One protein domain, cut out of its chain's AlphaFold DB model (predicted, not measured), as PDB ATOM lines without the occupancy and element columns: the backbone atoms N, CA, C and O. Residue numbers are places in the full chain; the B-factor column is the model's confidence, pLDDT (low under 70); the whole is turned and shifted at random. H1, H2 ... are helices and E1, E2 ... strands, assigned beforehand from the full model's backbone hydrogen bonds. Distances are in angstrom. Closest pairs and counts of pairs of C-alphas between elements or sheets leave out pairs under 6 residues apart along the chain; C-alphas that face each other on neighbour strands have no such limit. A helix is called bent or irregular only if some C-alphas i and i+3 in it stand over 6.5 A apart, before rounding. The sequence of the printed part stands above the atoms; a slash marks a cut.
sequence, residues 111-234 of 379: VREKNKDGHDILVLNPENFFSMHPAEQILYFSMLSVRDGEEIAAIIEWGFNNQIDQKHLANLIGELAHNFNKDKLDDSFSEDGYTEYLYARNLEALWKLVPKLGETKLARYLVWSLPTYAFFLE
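This is residues 111 to 234 of the 379 residues of an uncharacterized protein of Legionella jordanis (UniProt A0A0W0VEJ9). A two-stranded hairpin, E1 and E2, reaches like an arm from one side of a helical body, in which H3, H4, H6 and H5 make a four-helix bundle with nearly aligned axes. H2 packs along H4 on the side away from H6, and short H1 crosses H3 where the arm joins the body. The 124 printed residues hold, along the chain, antiparallel strands E1 and E2, in that sheet order, then helices H1 to H6; the class is mostly helix. The whole is compact, with a radius of gyration of the C-alphas of 15.2 A and spans of 41 by 38 by 27 A.

Find C-alpha 111 at (4.058, -63.636, -2.660), where E1, residues 111 to 114, begins; E2 is residues 120 to 124, 13.0 A long. Next come H1, residues 126 to 131, and H2, residues 134 to 142, 12.5 A. H3, residues 149 to 161, measures 18.1 A, and H4, residues 166 to 183, 26.0 A. The longest helix, H5, residues 194 to 212, starts at C-alpha 194 (12.460, -38.600, -9.543) and covers 28.1 A; it is only just irregular, with C-alphas 208 and 211 6.55 A apart. H6, residues 217 to 225, ends at C-alpha 225 (-7.949, -42.282, -21.232).

Look first at the hairpin of E1 and E2, antiparallel at 136 degrees: N 113 and O 121 are 2.9 A apart and N 121 and O 113 2.8 A, within hydrogen-bond range. H1 touches H3 at a steep tilt of 67 degrees; the closest C-alphas are those of Pro 126 and Ile 155, 5.2 A. From H3, go to H5, which it touches at a shallow tilt of 18 degrees, the same way; C-alphas 149 and 202 are the closest, 3.7 A. H3 and H4 form a helical hairpin at 14 degrees, closest at C-alphas 156 and 169, 6.9 A. H4 touches H6 at 10 degrees, with C-alphas 177 and 225 closest at 5.7 A, and touches H2 with residues 171 to 179 alone, C-alphas 176 and 141 being closest at 5.7 A. H5 and H6 make another helical hairpin, at 31 degrees, closest at C-alphas 210 and 219, 5.2 A. H3 and H6 are apart. Every O i to N i+4 pair is within hydrogen-bond range in H1, H2, H3, H4 and H6; in H5, 12 of 15 are.

The farthest C-alphas, those of Gln 163 and Glu 191, are 42.9 A apart. The printed part has no cut and no long link; residues 185 to 192 stand free. Mean pLDDT of the printed part is 88.2; residues 144 to 147, 183 to 189 and 230 to 231 are under 70.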
ATOM      1  N   VAL A 111       3.480 -62.383  -3.145       88.69
ATOM      2  CA  VAL A 111       4.058 -63.636  -2.660       88.69
ATOM      3  C   VAL A 111       5.563 -63.470  -2.479       88.69
ATOM      4  O   VAL A 111       6.220 -62.747  -3.226       88.69
ATOM      5  N   ARG A 112       6.125 -64.116  -1.452       90.88
ATOM      6  CA  ARG A 112       7.580 -64.165  -1.276       90.88
ATOM      7  C   ARG A 112       8.159 -65.216  -2.209       90.88
ATOM      8  O   ARG A 112       7.853 -66.397  -2.063       90.88
ATOM      9  N   GLU A 113       9.036 -64.791  -3.103       93.06
ATOM     10  CA  GLU A 113       9.795 -65.669  -3.989       93.06
ATOM     11  C   GLU A 113      11.295 -65.504  -3.755       93.06
ATOM     12  O   GLU A 113      11.746 -64.497  -3.220       93.06
ATOM     13  N   LYS A 114      12.092 -66.498  -4.153       93.81
ATOM     14  CA  LYS A 114      13.554 -66.412  -4.102       93.81
ATOM     15  C   LYS A 114      14.079 -65.908  -5.441       93.81
ATOM     16  O   LYS A 114      13.818 -66.525  -6.470       93.81
ATOM     17  N   ASN A 115      14.848 -64.820  -5.437       93.94
ATOM     18  CA  ASN A 115      15.564 -64.381  -6.634       93.94
ATOM     19  C   ASN A 115      16.715 -65.355  -6.985       93.94
ATOM     20  O   ASN A 115      16.973 -66.326  -6.268       93.94
ATOM     21  N   LYS A 116      17.437 -65.088  -8.083       93.81
ATOM     22  CA  LYS A 116      18.551 -65.937  -8.559       93.81
ATOM     23  C   LYS A 116      19.670 -66.136  -7.527       93.81
ATOM     24  O   LYS A 116      20.362 -67.148  -7.587       93.81
ATOM     25  N   ASP A 117      19.805 -65.211  -6.583       95.00
ATOM     26  CA  ASP A 117      20.824 -65.218  -5.533       95.00
ATOM     27  C   ASP A 117      20.303 -65.808  -4.204       95.00
ATOM     28  O   ASP A 117      21.027 -65.865  -3.214       95.00
ATOM     29  N   GLY A 118      19.045 -66.268  -4.158       93.44
ATOM     30  CA  GLY A 118      18.431 -66.852  -2.961       93.44
ATOM     31  C   GLY A 118      17.894 -65.835  -1.943       93.44
ATOM     32  O   GLY A 118      17.561 -66.212  -0.812       93.44
ATOM     33  N   HIS A 119      17.765 -64.561  -2.318       93.12
ATOM     34  CA  HIS A 119      17.125 -63.535  -1.491       93.12
ATOM     35  C   HIS A 119      15.607 -63.539  -1.680       93.12
ATOM     36  O   HIS A 119      15.126 -63.736  -2.794       93.12
ATOM     37  N   ASP A 120      14.861 -63.318  -0.591       92.25
ATOM     38  CA  ASP A 120      13.408 -63.150  -0.667       92.25
ATOM     39  C   ASP A 120      13.071 -61.827  -1.361       92.25
ATOM     40  O   ASP A 120      13.522 -60.764  -0.937       92.25
ATOM     41  N   ILE A 121      12.259 -61.907  -2.407       90.06
ATOM     42  CA  ILE A 121      11.656 -60.785  -3.117       90.06
ATOM     43  C   ILE A 121      10.136 -60.893  -3.013       90.06
ATOM     44  O   ILE A 121       9.585 -61.988  -2.916       90.06
ATOM     45  N   LEU A 122       9.460 -59.749  -2.998       87.50
ATOM     46  CA  LEU A 122       8.007 -59.691  -3.089       87.50
ATOM     47  C   LEU A 122       7.633 -59.626  -4.565       87.50
ATOM     48  O   LEU A 122       8.061 -58.716  -5.265       87.50
ATOM     49  N   VAL A 123       6.867 -60.609  -5.026       88.00
ATOM     50  CA  VAL A 123       6.396 -60.699  -6.407       88.00
ATOM     51  C   VAL A 123       4.887 -60.578  -6.404       88.00
ATOM     52  O   VAL A 123       4.201 -61.233  -5.620       88.00
ATOM     53  N   LEU A 124       4.374 -59.712  -7.267       89.62
ATOM     54  CA  LEU A 124       2.947 -59.534  -7.454       89.62
ATOM     55  C   LEU A 124       2.295 -60.848  -7.899       89.62
ATOM     56  O   LEU A 124       2.709 -61.452  -8.887       89.62
ATOM     57  N   ASN A 125       1.227 -61.243  -7.214       92.94
ATOM     58  CA  ASN A 125       0.363 -62.351  -7.589       92.94
ATOM     59  C   ASN A 125      -1.015 -61.814  -8.027       92.94
ATOM     60  O   ASN A 125      -1.867 -61.522  -7.179       92.94
ATOM     61  N   PRO A 126      -1.269 -61.701  -9.345       94.75
ATOM     62  CA  PRO A 126      -2.557 -61.247  -9.858       94.75
ATOM     63  C   PRO A 126      -3.744 -62.115  -9.423       94.75
ATOM     64  O   PRO A 126      -4.848 -61.596  -9.287       94.75
ATOM     65  N   GLU A 127      -3.547 -63.410  -9.166       95.19
ATOM     66  CA  GLU A 127      -4.620 -64.289  -8.688       95.19
ATOM     67  C   GLU A 127      -5.100 -63.855  -7.299       95.19
ATOM     68  O   GLU A 127      -6.303 -63.703  -7.079       95.19
ATOM     69  N   ASN A 128      -4.163 -63.547  -6.393       93.44
ATOM     70  CA  ASN A 128      -4.492 -62.993  -5.080       93.44
ATOM     71  C   ASN A 128      -5.233 -61.659  -5.227       93.44
ATOM     72  O   ASN A 128      -6.241 -61.454  -4.555       93.44
ATOM     73  N   PHE A 129      -4.800 -60.787  -6.143       93.75
ATOM     74  CA  PHE A 129      -5.498 -59.529  -6.422       93.75
ATOM     75  C   PHE A 129      -6.947 -59.760  -6.879       93.75
ATOM     76  O   PHE A 129      -7.871 -59.165  -6.331       93.75
ATOM     77  N   PHE A 130      -7.185 -60.654  -7.841       95.62
ATOM     78  CA  PHE A 130      -8.544 -60.917  -8.326       95.62
ATOM     79  C   PHE A 130      -9.398 -61.748  -7.360       95.62
ATOM     80  O   PHE A 130     -10.620 -61.771  -7.513       95.62
ATOM     81  N   SER A 131      -8.790 -62.377  -6.348       93.56
ATOM     82  CA  SER A 131      -9.508 -63.020  -5.240       93.56
ATOM     83  C   SER A 131     -10.112 -62.020  -4.242       93.56
ATOM     84  O   SER A 131     -11.038 -62.368  -3.507       93.56
ATOM     85  N   MET A 132      -9.622 -60.775  -4.240       92.12
ATOM     86  CA  MET A 132     -10.125 -59.691  -3.391       92.12
ATOM     87  C   MET A 132     -11.545 -59.279  -3.765       92.12
ATOM     88  O   MET A 132     -12.024 -59.515  -4.877       92.12
ATOM     89  N   HIS A 133     -12.215 -58.567  -2.862       91.81
ATOM     90  CA  HIS A 133     -13.518 -57.995  -3.174       91.81
ATOM     91  C   HIS A 133     -13.391 -56.920  -4.282       91.81
ATOM     92  O   HIS A 133     -12.471 -56.108  -4.229       91.81
ATOM     93  N   PRO A 134     -14.316 -56.801  -5.259       92.62
ATOM     94  CA  PRO A 134     -14.184 -55.830  -6.355       92.62
ATOM     95  C   PRO A 134     -13.978 -54.372  -5.913       92.62
ATOM     96  O   PRO A 134     -13.261 -53.619  -6.561       92.62
ATOM     97  N   ALA A 135     -14.588 -53.970  -4.796       89.62
ATOM     98  CA  ALA A 135     -14.388 -52.635  -4.228       89.62
ATOM     99  C   ALA A 135     -12.967 -52.424  -3.675       89.62
ATOM    100  O   ALA A 135     -12.424 -51.334  -3.800       89.62
ATOM    101  N   GLU A 136     -12.362 -53.463  -3.101       89.44
ATOM    102  CA  GLU A 136     -10.973 -53.445  -2.635       89.44
ATOM    103  C   GLU A 136     -10.006 -53.328  -3.818       89.44
ATOM    104  O   GLU A 136      -9.069 -52.539  -3.779       89.44
ATOM    105  N   GLN A 137     -10.296 -54.029  -4.917       92.06
ATOM    106  CA  GLN A 137      -9.537 -53.921  -6.166       92.06
ATOM    107  C   GLN A 137      -9.594 -52.503  -6.758       92.06
ATOM    108  O   GLN A 137      -8.589 -52.001  -7.252       92.06
ATOM    109  N   ILE A 138     -10.748 -51.832  -6.691       90.81
ATOM    110  CA  ILE A 138     -10.873 -50.430  -7.120       90.81
ATOM    111  C   ILE A 138     -10.077 -49.514  -6.185       90.81
ATOM    112  O   ILE A 138      -9.317 -48.683  -6.668       90.81
ATOM    113  N   LEU A 139     -10.185 -49.693  -4.865       86.75
ATOM    114  CA  LEU A 139      -9.419 -48.900  -3.894       86.75
ATOM    115  C   LEU A 139      -7.905 -49.079  -4.052       86.75
ATOM    116  O   LEU A 139      -7.142 -48.123  -3.943       86.75
ATOM    117  N   TYR A 140      -7.459 -50.289  -4.386       87.12
ATOM    118  CA  TYR A 140      -6.067 -50.548  -4.738       87.12
ATOM    119  C   TYR A 140      -5.591 -49.631  -5.875       87.12
ATOM    120  O   TYR A 140      -4.495 -49.070  -5.812       87.12
ATOM    121  N   PHE A 141      -6.441 -49.460  -6.892       87.81
ATOM    122  CA  PHE A 141      -6.218 -48.589  -8.043       87.81
ATOM    123  C   PHE A 141      -6.488 -47.103  -7.739       87.81
ATOM    124  O   PHE A 141      -6.069 -46.252  -8.520       87.81
ATOM    125  N   SER A 142      -7.144 -46.760  -6.627       83.88
ATOM    126  CA  SER A 142      -7.360 -45.364  -6.223       83.88
ATOM    127  C   SER A 142      -6.187 -44.787  -5.428       83.88
ATOM    128  O   SER A 142      -5.893 -43.598  -5.499       83.88
ATOM    129  N   MET A 143      -5.470 -45.631  -4.684       75.81
ATOM    130  CA  MET A 143      -4.348 -45.243  -3.814       75.81
ATOM    131  C   MET A 143      -3.003 -45.160  -4.568       75.81
ATOM    132  O   MET A 143      -1.951 -45.497  -4.026       75.81
ATOM    133  N   LEU A 144      -3.031 -44.795  -5.851       61.69
ATOM    134  CA  LEU A 144      -1.936 -45.021  -6.800       61.69
ATOM    135  C   LEU A 144      -0.821 -43.982  -6.830       61.69
ATOM    136  O   LEU A 144       0.094 -44.144  -7.635       61.69
ATOM    137  N   SER A 145      -0.823 -42.990  -5.942       57.97
ATOM    138  CA  SER A 145       0.193 -41.928  -5.935       57.97
ATOM    139  C   SER A 145       1.649 -42.427  -5.817       57.97
ATOM    140  O   SER A 145       2.568 -41.631  -5.971       57.97
ATOM    141  N   VAL A 146       1.895 -43.731  -5.583       51.88
ATOM    142  CA  VAL A 146       3.241 -44.322  -5.424       51.88
ATOM    143  C   VAL A 146       3.422 -45.720  -6.067       51.88
ATOM    144  O   VAL A 146       4.427 -46.374  -5.809       51.88
ATOM    145  N   ARG A 147       2.491 -46.261  -6.872       68.62
ATOM    146  CA  ARG A 147       2.630 -47.674  -7.328       68.62
ATOM    147  C   ARG A 147       3.299 -47.847  -8.685       68.62
ATOM    148  O   ARG A 147       3.248 -46.962  -9.531       68.62
ATOM    149  N   ASP A 148       3.889 -49.024  -8.884       85.25
ATOM    150  CA  ASP A 148       4.594 -49.410 -10.102       85.25
ATOM    151  C   ASP A 148       3.607 -49.694 -11.249       85.25
ATOM    152  O   ASP A 148       2.766 -50.593 -11.173       85.25
ATOM    153  N   GLY A 149       3.693 -48.926 -12.335       89.19
ATOM    154  CA  GLY A 149       2.840 -49.116 -13.507       89.19
ATOM    155  C   GLY A 149       3.065 -50.469 -14.183       89.19
ATOM    156  O   GLY A 149       2.149 -50.972 -14.834       89.19
ATOM    157  N   GLU A 150       4.231 -51.092 -13.989       92.31
ATOM    158  CA  GLU A 150       4.501 -52.453 -14.459       92.31
ATOM    159  C   GLU A 150       3.635 -53.488 -13.732       92.31
ATOM    160  O   GLU A 150       3.063 -54.368 -14.379       92.31
ATOM    161  N   GLU A 151       3.456 -53.349 -12.414       91.75
ATOM    162  CA  GLU A 151       2.576 -54.225 -11.631       91.75
ATOM    163  C   GLU A 151       1.123 -54.103 -12.095       91.75
ATOM    164  O   GLU A 151       0.427 -55.099 -12.300       91.75
ATOM    165  N   ILE A 152       0.664 -52.872 -12.316       92.19
ATOM    166  CA  ILE A 152      -0.699 -52.609 -12.783       92.19
ATOM    167  C   ILE A 152      -0.904 -53.194 -14.179       92.19
ATOM    168  O   ILE A 152      -1.908 -53.864 -14.431       92.19
ATOM    169  N   ALA A 153       0.053 -52.971 -15.082       95.12
ATOM    170  CA  ALA A 153       0.008 -53.541 -16.418       95.12
ATOM    171  C   ALA A 153      -0.060 -55.076 -16.361       95.12
ATOM    172  O   ALA A 153      -0.876 -55.669 -17.066       95.12
ATOM    173  N   ALA A 154       0.717 -55.704 -15.470       95.12
ATOM    174  CA  ALA A 154       0.705 -57.147 -15.253       95.12
ATOM    175  C   ALA A 154      -0.640 -57.658 -14.701       95.12
ATOM    176  O   ALA A 154      -1.137 -58.677 -15.182       95.12
ATOM    177  N   ILE A 155      -1.268 -56.951 -13.752       95.62
ATOM    178  CA  ILE A 155      -2.611 -57.290 -13.240       95.62
ATOM    179  C   ILE A 155      -3.641 -57.260 -14.370       95.62
ATOM    180  O   ILE A 155      -4.396 -58.217 -14.547       95.62
ATOM    181  N   ILE A 156      -3.679 -56.180 -15.156       96.69
ATOM    182  CA  ILE A 156      -4.664 -56.039 -16.234       96.69
ATOM    183  C   ILE A 156      -4.416 -57.068 -17.343       96.69
ATOM    184  O   ILE A 156      -5.370 -57.676 -17.831       96.69
ATOM    185  N   GLU A 157      -3.156 -57.308 -17.717       97.56
ATOM    186  CA  GLU A 157      -2.778 -58.341 -18.689       97.56
ATOM    187  C   GLU A 157      -3.200 -59.735 -18.222       97.56
ATOM    188  O   GLU A 157      -3.822 -60.484 -18.978       97.56
ATOM    189  N   TRP A 158      -2.918 -60.080 -16.962       97.88
ATOM    190  CA  TRP A 158      -3.326 -61.356 -16.385       97.88
ATOM    191  C   TRP A 158      -4.846 -61.500 -16.379       97.88
ATOM    192  O   TRP A 158      -5.361 -62.531 -16.811       97.88
ATOM    193  N   GLY A 159      -5.572 -60.463 -15.947       97.50
ATOM    194  CA  GLY A 159      -7.033 -60.476 -15.909       97.50
ATOM    195  C   GLY A 159      -7.643 -60.647 -17.298       97.50
ATOM    196  O   GLY A 159      -8.581 -61.422 -17.478       97.50
ATOM    197  N   PHE A 160      -7.064 -59.990 -18.303       97.81
ATOM    198  CA  PHE A 160      -7.463 -60.149 -19.697       97.81
ATOM    199  C   PHE A 160      -7.243 -61.585 -20.201       97.81
ATOM    200  O   PHE A 160      -8.163 -62.190 -20.756       97.81
ATOM    201  N   ASN A 161      -6.061 -62.156 -19.957       97.81
ATOM    202  CA  ASN A 161      -5.710 -63.510 -20.393       97.81
ATOM    203  C   ASN A 161      -6.527 -64.603 -19.679       97.81
ATOM    204  O   ASN A 161      -6.817 -65.639 -20.277       97.81
ATOM    205  N   ASN A 162      -6.946 -64.356 -18.436       98.00
ATOM    206  CA  ASN A 162      -7.779 -65.263 -17.639       98.00
ATOM    207  C   ASN A 162      -9.284 -64.974 -17.755       98.00
ATOM    208  O   ASN A 162     -10.074 -65.495 -16.973       98.00
ATOM    209  N   GLN A 163      -9.699 -64.178 -18.748       96.94
ATOM    210  CA  GLN A 163     -11.110 -63.918 -19.065       96.94
ATOM    211  C   GLN A 163     -11.910 -63.304 -17.904       96.94
ATOM    212  O   GLN A 163     -13.115 -63.539 -17.783       96.94
ATOM    213  N   ILE A 164     -11.263 -62.483 -17.073       97.62
ATOM    214  CA  ILE A 164     -11.977 -61.629 -16.121       97.62
ATOM    215  C   ILE A 164     -12.947 -60.733 -16.899       97.62
ATOM    216  O   ILE A 164     -12.663 -60.289 -18.018       97.62
ATOM    217  N   ASP A 165     -14.114 -60.481 -16.308       96.44
ATOM    218  CA  ASP A 165     -15.162 -59.675 -16.923       96.44
ATOM    219  C   ASP A 165     -14.617 -58.330 -17.440       96.44
ATOM    220  O   ASP A 165     -13.999 -57.550 -16.710       96.44
ATOM    221  N   GLN A 166     -14.863 -58.037 -18.721       94.81
ATOM    222  CA  GLN A 166     -14.313 -56.840 -19.362       94.81
ATOM    223  C   GLN A 166     -14.868 -55.549 -18.763       94.81
ATOM    224  O   GLN A 166     -14.177 -54.534 -18.778       94.81
ATOM    225  N   LYS A 167     -16.108 -55.549 -18.256       95.44
ATOM    226  CA  LYS A 167     -16.665 -54.360 -17.602       95.44
ATOM    227  C   LYS A 167     -15.933 -54.100 -16.286       95.44
ATOM    228  O   LYS A 167     -15.610 -52.950 -16.004       95.44
ATOM    229  N   HIS A 168     -15.619 -55.146 -15.528       96.06
ATOM    230  CA  HIS A 168     -14.798 -55.036 -14.325       96.06
ATOM    231  C   HIS A 168     -13.391 -54.501 -14.621       96.06
ATOM    232  O   HIS A 168     -12.987 -53.500 -14.035       96.06
ATOM    233  N   LEU A 169     -12.683 -55.068 -15.605       96.31
ATOM    234  CA  LEU A 169     -11.369 -54.553 -16.023       96.31
ATOM    235  C   LEU A 169     -11.438 -53.095 -16.505       96.31
ATOM    236  O   LEU A 169     -10.548 -52.303 -16.206       96.31
ATOM    237  N   ALA A 170     -12.506 -52.715 -17.213       94.31
ATOM    238  CA  ALA A 170     -12.711 -51.334 -17.641       94.31
ATOM    239  C   ALA A 170     -12.902 -50.378 -16.454       94.31
ATOM    240  O   ALA A 170     -12.396 -49.261 -16.506       94.31
ATOM    241  N   ASN A 171     -13.580 -50.808 -15.383       93.94
ATOM    242  CA  ASN A 171     -13.714 -50.008 -14.163       93.94
ATOM    243  C   ASN A 171     -12.352 -49.781 -13.492       93.94
ATOM    244  O   ASN A 171     -12.053 -48.652 -13.116       93.94
ATOM    245  N   LEU A 172     -11.510 -50.821 -13.401       94.12
ATOM    246  CA  LEU A 172     -10.154 -50.698 -12.846       94.12
ATOM    247  C   LEU A 172      -9.298 -49.727 -13.669       94.12
ATOM    248  O   LEU A 172      -8.666 -48.830 -13.122       94.12
ATOM    249  N   ILE A 173      -9.327 -49.848 -15.000       92.62
ATOM    250  CA  ILE A 173      -8.627 -48.914 -15.895       92.62
ATOM    251  C   ILE A 173      -9.204 -47.493 -15.787       92.62
ATOM    252  O   ILE A 173      -8.476 -46.516 -15.948       92.62
ATOM    253  N   GLY A 174     -10.508 -47.357 -15.544       91.38
ATOM    254  CA  GLY A 174     -11.157 -46.057 -15.384       91.38
ATOM    255  C   GLY A 174     -10.653 -45.329 -14.151       91.38
ATOM    256  O   GLY A 174     -10.284 -44.159 -14.245       91.38
ATOM    257  N   GLU A 175     -10.560 -46.049 -13.035       90.94
ATOM    258  CA  GLU A 175      -9.973 -45.544 -11.796       90.94
ATOM    259  C   GLU A 175      -8.502 -45.158 -12.003       90.94
ATOM    260  O   GLU A 175      -8.104 -44.030 -11.718       90.94
ATOM    261  N   LEU A 176      -7.719 -46.043 -12.629       88.75
ATOM    262  CA  LEU A 176      -6.324 -45.787 -12.995       88.75
ATOM    263  C   LEU A 176      -6.163 -44.469 -13.758       88.75
ATOM    264  O   LEU A 176      -5.388 -43.595 -13.376       88.75
ATOM    265  N   ALA A 177      -6.910 -44.324 -14.852       87.00
ATOM    266  CA  ALA A 177      -6.812 -43.163 -15.715       87.00
ATOM    267  C   ALA A 177      -7.305 -41.884 -15.033       87.00
ATOM    268  O   ALA A 177      -6.801 -40.802 -15.340       87.00
ATOM    269  N   HIS A 178      -8.273 -41.982 -14.118       86.81
ATOM    270  CA  HIS A 178      -8.688 -40.845 -13.306       86.81
ATOM    271  C   HIS A 178      -7.519 -40.321 -12.462       86.81
ATOM    272  O   HIS A 178      -7.232 -39.124 -12.509       86.81
ATOM    273  N   ASN A 179      -6.786 -41.215 -11.794       83.62
ATOM    274  CA  ASN A 179      -5.667 -40.840 -10.926       83.62
ATOM    275  C   ASN A 179      -4.490 -40.248 -11.706       83.62
ATOM    276  O   ASN A 179      -4.044 -39.148 -11.386       83.62
ATOM    277  N   PHE A 180      -4.105 -40.857 -12.833       82.31
ATOM    278  CA  PHE A 180      -3.086 -40.279 -13.720       82.31
ATOM    279  C   PHE A 180      -3.441 -38.871 -14.219       82.31
ATOM    280  O   PHE A 180      -2.561 -38.051 -14.458       82.31
ATOM    281  N   ASN A 181      -4.726 -38.568 -14.414       79.19
ATOM    282  CA  ASN A 181      -5.140 -37.235 -14.846       79.19
ATOM    283  C   ASN A 181      -5.262 -36.232 -13.691       79.19
ATOM    284  O   ASN A 181      -5.169 -35.031 -13.942       79.19
ATOM    285  N   LYS A 182      -5.446 -36.702 -12.452       78.81
ATOM    286  CA  LYS A 182      -5.483 -35.863 -11.251       78.81
ATOM    287  C   LYS A 182      -4.088 -35.355 -10.879       78.81
ATOM    288  O   LYS A 182      -3.941 -34.161 -10.633       78.81
ATOM    289  N   ASP A 183      -3.081 -36.226 -10.925       67.19
ATOM    290  CA  ASP A 183      -1.712 -35.914 -10.481       67.19
ATOM    291  C   ASP A 183      -0.995 -34.897 -11.384       67.19
ATOM    292  O   ASP A 183      -0.096 -34.189 -10.948       67.19
ATOM    293  N   LYS A 184      -1.457 -34.721 -12.628       61.28
ATOM    294  CA  LYS A 184      -0.964 -33.689 -13.560       61.28
ATOM    295  C   LYS A 184      -1.153 -32.241 -13.094       61.28
ATOM    296  O   LYS A 184      -0.736 -31.330 -13.806       61.28
ATOM    297  N   LEU A 185      -1.894 -32.018 -12.011       54.09
ATOM    298  CA  LEU A 185      -2.371 -30.697 -11.608       54.09
ATOM    299  C   LEU A 185      -1.676 -30.131 -10.373       54.09
ATOM    300  O   LEU A 185      -2.040 -29.019  -9.986       54.09
ATOM    301  N   ASP A 186      -0.740 -30.861  -9.766       65.00
ATOM    302  CA  ASP A 186       0.096 -30.296  -8.715       65.00
ATOM    303  C   ASP A 186       1.401 -29.791  -9.336       65.00
ATOM    304  O   ASP A 186       2.225 -30.568  -9.813       65.00
ATOM    305  N   ASP A 187       1.579 -28.468  -9.363       61.00
ATOM    306  CA  ASP A 187       2.767 -27.790  -9.910       61.00
ATOM    307  C   ASP A 187       4.045 -28.067  -9.084       61.00
ATOM    308  O   ASP A 187       5.109 -27.497  -9.347       61.00
ATOM    309  N   SER A 188       3.964 -28.928  -8.067       62.84
ATOM    310  CA  SER A 188       5.089 -29.364  -7.251       62.84
ATOM    311  C   SER A 188       5.909 -30.420  -7.988       62.84
ATOM    312  O   SER A 188       5.903 -31.597  -7.621       62.84
ATOM    313  N   PHE A 189       6.626 -29.998  -9.030       68.50
ATOM    314  CA  PHE A 189       7.710 -30.813  -9.566       68.50
ATOM    315  C   PHE A 189       8.702 -31.114  -8.439       68.50
ATOM    316  O   PHE A 189       9.077 -30.199  -7.692       68.50
ATOM    317  N   SER A 190       9.113 -32.375  -8.284       74.44
ATOM    318  CA  SER A 190      10.127 -32.690  -7.281       74.44
ATOM    319  C   SER A 190      11.458 -32.084  -7.724       74.44
ATOM    320  O   SER A 190      11.812 -32.113  -8.902       74.44
ATOM    321  N   GLU A 191      12.210 -31.498  -6.786       78.88
ATOM    322  CA  GLU A 191      13.478 -30.820  -7.108       78.88
ATOM    323  C   GLU A 191      14.490 -31.749  -7.809       78.88
ATOM    324  O   GLU A 191      15.386 -31.277  -8.509       78.88
ATOM    325  N   ASP A 192      14.343 -33.064  -7.633       83.56
ATOM    326  CA  ASP A 192      15.216 -34.100  -8.182       83.56
ATOM    327  C   ASP A 192      14.710 -34.755  -9.483       83.56
ATOM    328  O   ASP A 192      15.455 -35.526 -10.093       83.56
ATOM    329  N   GLY A 193      13.478 -34.473  -9.923       84.19
ATOM    330  CA  GLY A 193      12.875 -35.094 -11.108       84.19
ATOM    331  C   GLY A 193      12.509 -36.582 -10.956       84.19
ATOM    332  O   GLY A 193      12.159 -37.241 -11.942       84.19
ATOM    333  N   TYR A 194      12.658 -37.164  -9.759       84.81
ATOM    334  CA  TYR A 194      12.460 -38.600  -9.543       84.81
ATOM    335  C   TYR A 194      10.987 -39.001  -9.653       84.81
ATOM    336  O   TYR A 194      10.666 -40.055 -10.211       84.81
ATOM    337  N   THR A 195      10.084 -38.152  -9.162       83.12
ATOM    338  CA  THR A 195       8.636 -38.410  -9.182       83.12
ATOM    339  C   THR A 195       8.118 -38.476 -10.613       83.12
ATOM    340  O   THR A 195       7.348 -39.363 -10.974       83.12
ATOM    341  N   GLU A 196       8.592 -37.577 -11.465       84.50
ATOM    342  CA  GLU A 196       8.195 -37.477 -12.858       84.50
ATOM    343  C   GLU A 196       8.802 -38.594 -13.703       84.50
ATOM    344  O   GLU A 196       8.139 -39.112 -14.606       84.50
ATOM    345  N   TYR A 197      10.033 -39.006 -13.383       86.50
ATOM    346  CA  TYR A 197      10.631 -40.211 -13.946       86.50
ATOM    347  C   TYR A 197       9.777 -41.447 -13.633       86.50
ATOM    348  O   TYR A 197       9.419 -42.190 -14.550       86.50
ATOM    349  N   LEU A 198       9.400 -41.654 -12.364       86.38
ATOM    350  CA  LEU A 198       8.533 -42.768 -11.968       86.38
ATOM    351  C   LEU A 198       7.172 -42.691 -12.658       86.38
ATOM    352  O   LEU A 198       6.703 -43.686 -13.208       86.38
ATOM    353  N   TYR A 199       6.564 -41.507 -12.695       86.31
ATOM    354  CA  TYR A 199       5.294 -41.278 -13.372       86.31
ATOM    355  C   TYR A 199       5.361 -41.660 -14.858       86.31
ATOM    356  O   TYR A 199       4.493 -42.382 -15.355       86.31
ATOM    357  N   ALA A 200       6.402 -41.226 -15.574       88.38
ATOM    358  CA  ALA A 200       6.569 -41.553 -16.985       88.38
ATOM    359  C   ALA A 200       6.850 -43.038 -17.215       88.38
ATOM    360  O   ALA A 200       6.251 -43.621 -18.116       88.38
ATOM    361  N   ARG A 201       7.670 -43.669 -16.367       90.19
ATOM    362  CA  ARG A 201       7.911 -45.118 -16.405       90.19
ATOM    363  C   ARG A 201       6.616 -45.908 -16.207       90.19
ATOM    364  O   ARG A 201       6.327 -46.843 -16.952       90.19
ATOM    365  N   ASN A 202       5.804 -45.499 -15.234       90.00
ATOM    366  CA  ASN A 202       4.522 -46.131 -14.950       90.00
ATOM    367  C   ASN A 202       3.557 -45.995 -16.134       90.00
ATOM    368  O   ASN A 202       2.903 -46.957 -16.534       90.00
ATOM    369  N   LEU A 203       3.495 -44.803 -16.724       91.38
ATOM    370  CA  LEU A 203       2.667 -44.526 -17.889       91.38
ATOM    371  C   LEU A 203       3.146 -45.291 -19.134       91.38
ATOM    372  O   LEU A 203       2.326 -45.807 -19.895       91.38
ATOM    373  N   GLU A 204       4.457 -45.418 -19.329       93.81
ATOM    374  CA  GLU A 204       5.062 -46.214 -20.397       93.81
ATOM    375  C   GLU A 204       4.655 -47.693 -20.305       93.81
ATOM    376  O   GLU A 204       4.260 -48.286 -21.314       93.81
ATOM    377  N   ALA A 205       4.696 -48.285 -19.107       94.31
ATOM    378  CA  ALA A 205       4.271 -49.667 -18.887       94.31
ATOM    379  C   ALA A 205       2.807 -49.893 -19.309       94.31
ATOM    380  O   ALA A 205       2.479 -50.886 -19.968       94.31
ATOM    381  N   LEU A 206       1.932 -48.930 -19.012       94.06
ATOM    382  CA  LEU A 206       0.523 -48.968 -19.407       94.06
ATOM    383  C   LEU A 206       0.323 -48.770 -20.911       94.06
ATOM    384  O   LEU A 206      -0.539 -49.413 -21.510       94.06
ATOM    385  N   TRP A 207       1.131 -47.933 -21.558       95.69
ATOM    386  CA  TRP A 207       1.103 -47.812 -23.015       95.69
ATOM    387  C   TRP A 207       1.563 -49.100 -23.708       95.69
ATOM    388  O   TRP A 207       0.934 -49.534 -24.676       95.69
ATOM    389  N   LYS A 208       2.591 -49.770 -23.175       96.44
ATOM    390  CA  LYS A 208       3.073 -51.080 -23.654       96.44
ATOM    391  C   LYS A 208       2.049 -52.205 -23.489       96.44
ATOM    392  O   LYS A 208       2.135 -53.215 -24.190       96.44
ATOM    393  N   LEU A 209       1.062 -52.039 -22.611       96.75
ATOM    394  CA  LEU A 209      -0.055 -52.972 -22.475       96.75
ATOM    395  C   LEU A 209      -1.024 -52.900 -23.667       96.75
ATOM    396  O   LEU A 209      -1.600 -53.917 -24.049       96.75
ATOM    397  N   VAL A 210      -1.197 -51.729 -24.289       97.25
ATOM    398  CA  VAL A 210      -2.222 -51.516 -25.326       97.25
ATOM    399  C   VAL A 210      -2.110 -52.509 -26.494       97.25
ATOM    400  O   VAL A 210      -3.126 -53.132 -26.813       97.25
ATOM    401  N   PRO A 211      -0.934 -52.732 -27.122       97.38
ATOM    402  CA  PRO A 211      -0.826 -53.686 -28.226       97.38
ATOM    403  C   PRO A 211      -1.163 -55.123 -27.814       97.38
ATOM    404  O   PRO A 211      -1.760 -55.862 -28.596       97.38
ATOM    405  N   LYS A 212      -0.844 -55.512 -26.572       97.19
ATOM    406  CA  LYS A 212      -1.114 -56.856 -26.038       97.19
ATOM    407  C   LYS A 212      -2.609 -57.141 -25.908       97.19
ATOM    408  O   LYS A 212      -3.043 -58.277 -26.071       97.19
ATOM    409  N   LEU A 213      -3.405 -56.101 -25.663       96.75
ATOM    410  CA  LEU A 213      -4.861 -56.191 -25.565       96.75
ATOM    411  C   LEU A 213      -5.567 -56.186 -26.936       96.75
ATOM    412  O   LEU A 213      -6.792 -56.333 -26.980       96.75
ATOM    413  N   GLY A 214      -4.846 -56.008 -28.049       95.50
ATOM    414  CA  GLY A 214      -5.391 -56.051 -29.413       95.50
ATOM    415  C   GLY A 214      -6.507 -55.027 -29.688       95.50
ATOM    416  O   GLY A 214      -6.574 -53.976 -29.066       95.50
ATOM    417  N   GLU A 215      -7.433 -55.316 -30.615       95.44
ATOM    418  CA  GLU A 215      -8.572 -54.423 -30.942       95.44
ATOM    419  C   GLU A 215      -9.755 -54.510 -29.950       95.44
ATOM    420  O   GLU A 215     -10.926 -54.380 -30.330       95.44
ATOM    421  N   THR A 216      -9.484 -54.735 -28.666       96.12
ATOM    422  CA  THR A 216     -10.535 -54.877 -27.648       96.12
ATOM    423  C   THR A 216     -11.094 -53.529 -27.189       96.12
ATOM    424  O   THR A 216     -10.515 -52.464 -27.412       96.12
ATOM    425  N   LYS A 217     -12.253 -53.558 -26.513       95.06
ATOM    426  CA  LYS A 217     -12.825 -52.358 -25.877       95.06
ATOM    427  C   LYS A 217     -11.902 -51.793 -24.791       95.06
ATOM    428  O   LYS A 217     -11.835 -50.579 -24.650       95.06
ATOM    429  N   LEU A 218     -11.172 -52.659 -24.083       95.62
ATOM    430  CA  LEU A 218     -10.197 -52.271 -23.059       95.62
ATOM    431  C   LEU A 218      -9.022 -51.502 -23.664       95.62
ATOM    432  O   LEU A 218      -8.703 -50.415 -23.194       95.62
ATOM    433  N   ALA A 219      -8.447 -52.010 -24.759       97.00
ATOM    434  CA  ALA A 219      -7.373 -51.323 -25.470       97.00
ATOM    435  C   ALA A 219      -7.817 -49.939 -25.970       97.00
ATOM    436  O   ALA A 219      -7.118 -48.952 -25.767       97.00
ATOM    437  N   ARG A 220      -9.022 -49.843 -26.555       95.69
ATOM    438  CA  ARG A 220      -9.606 -48.549 -26.965       95.69
ATOM    439  C   ARG A 220      -9.747 -47.588 -25.793       95.69
ATOM    440  O   ARG A 220      -9.471 -46.406 -25.951       95.69
ATOM    441  N   TYR A 221     -10.187 -48.092 -24.644       94.06
ATOM    442  CA  TYR A 221     -10.379 -47.282 -23.452       94.06
ATOM    443  C   TYR A 221      -9.047 -46.760 -22.895       94.06
ATOM    444  O   TYR A 221      -8.940 -45.569 -22.629       94.06
ATOM    445  N   LEU A 222      -7.997 -47.590 -22.836       94.56
ATOM    446  CA  LEU A 222      -6.640 -47.135 -22.491       94.56
ATOM    447  C   LEU A 222      -6.130 -46.075 -23.468       94.56
ATOM    448  O   LEU A 222      -5.680 -45.015 -23.042       94.56
ATOM    449  N   VAL A 223      -6.264 -46.320 -24.776       96.00
ATOM    450  CA  VAL A 223      -5.864 -45.354 -25.809       96.00
ATOM    451  C   VAL A 223      -6.628 -44.049 -25.684       96.00
ATOM    452  O   VAL A 223      -6.092 -43.034 -26.095       96.00
ATOM    453  N   TRP A 224      -7.848 -44.034 -25.152       93.12
ATOM    454  CA  TRP A 224      -8.613 -42.804 -24.957       93.12
ATOM    455  C   TRP A 224      -8.253 -42.076 -23.659       93.12
ATOM    456  O   TRP A 224      -8.213 -40.850 -23.633       93.12
ATOM    457  N   SER A 225      -7.995 -42.827 -22.590       90.50
ATOM    458  CA  SER A 225      -7.949 -42.282 -21.232       90.50
ATOM    459  C   SER A 225      -6.534 -42.051 -20.691       90.50
ATOM    460  O   SER A 225      -6.361 -41.202 -19.815       90.50
ATOM    461  N   LEU A 226      -5.519 -42.769 -21.190       91.81
ATOM    462  CA  LEU A 226      -4.138 -42.589 -20.732       91.81
ATOM    463  C   LEU A 226      -3.573 -41.243 -21.195       91.81
ATOM    464  O   LEU A 226      -3.738 -40.894 -22.361       91.81
ATOM    465  N   PRO A 227      -2.857 -40.495 -20.350       90.06
ATOM    466  CA  PRO A 227      -2.104 -39.322 -20.779       90.06
ATOM    467  C   PRO A 227      -1.168 -39.588 -21.967       90.06
ATOM    468  O   PRO A 227      -0.404 -40.551 -21.961       90.06
ATOM    469  N   THR A 228      -1.185 -38.701 -22.963       89.00
ATOM    470  CA  THR A 228      -0.207 -38.697 -24.069       89.00
ATOM    471  C   THR A 228       0.925 -37.708 -23.850       89.00
ATOM    472  O   THR A 228       1.959 -37.820 -24.488       89.00
ATOM    473  N   TYR A 229       0.734 -36.739 -22.960       75.88
ATOM    474  CA  TYR A 229       1.748 -35.771 -22.577       75.88
ATOM    475  C   TYR A 229       2.204 -36.088 -21.151       75.88
ATOM    476  O   TYR A 229       1.474 -35.900 -20.177       75.88
ATOM    477  N   ALA A 230       3.418 -36.605 -21.028       67.06
ATOM    478  CA  ALA A 230       4.190 -36.506 -19.801       67.06
ATOM    479  C   ALA A 230       5.585 -36.049 -20.211       67.06
ATOM    480  O   ALA A 230       6.097 -36.526 -21.223       67.06
ATOM    481  N   PHE A 231       6.181 -35.127 -19.455       66.19
ATOM    482  CA  PHE A 231       7.448 -34.468 -19.808       66.19
ATOM    483  C   PHE A 231       8.600 -35.437 -20.123       66.19
ATOM    484  O   PHE A 231       9.549 -35.050 -20.796       66.19
ATOM    485  N   PHE A 232       8.494 -36.693 -19.684       75.06
ATOM    486  CA  PHE A 232       9.517 -37.724 -19.831       75.06
ATOM    487  C   PHE A 232       9.088 -38.912 -20.706       75.06
ATOM    488  O   PHE A 232       9.838 -39.878 -20.809       75.06
ATOM    489  N   LEU A 233       7.911 -38.876 -21.347       82.94
ATOM    490  CA  LEU A 233       7.591 -39.883 -22.363       82.94
ATOM    491  C   LEU A 233       8.365 -39.580 -23.645       82.94
ATOM    492  O   LEU A 233       8.062 -38.620 -24.361       82.94
ATOM    493  N   GLU A 234       9.341 -40.433 -23.938       87.06
ATOM    494  CA  GLU A 234      10.133 -40.332 -25.153       87.06
ATOM    495  C   GLU A 234       9.268 -40.532 -26.406       87.06
ATOM    496  O   GLU A 234       8.395 -41.400 -26.466       87.06
TER     497      GLU A 234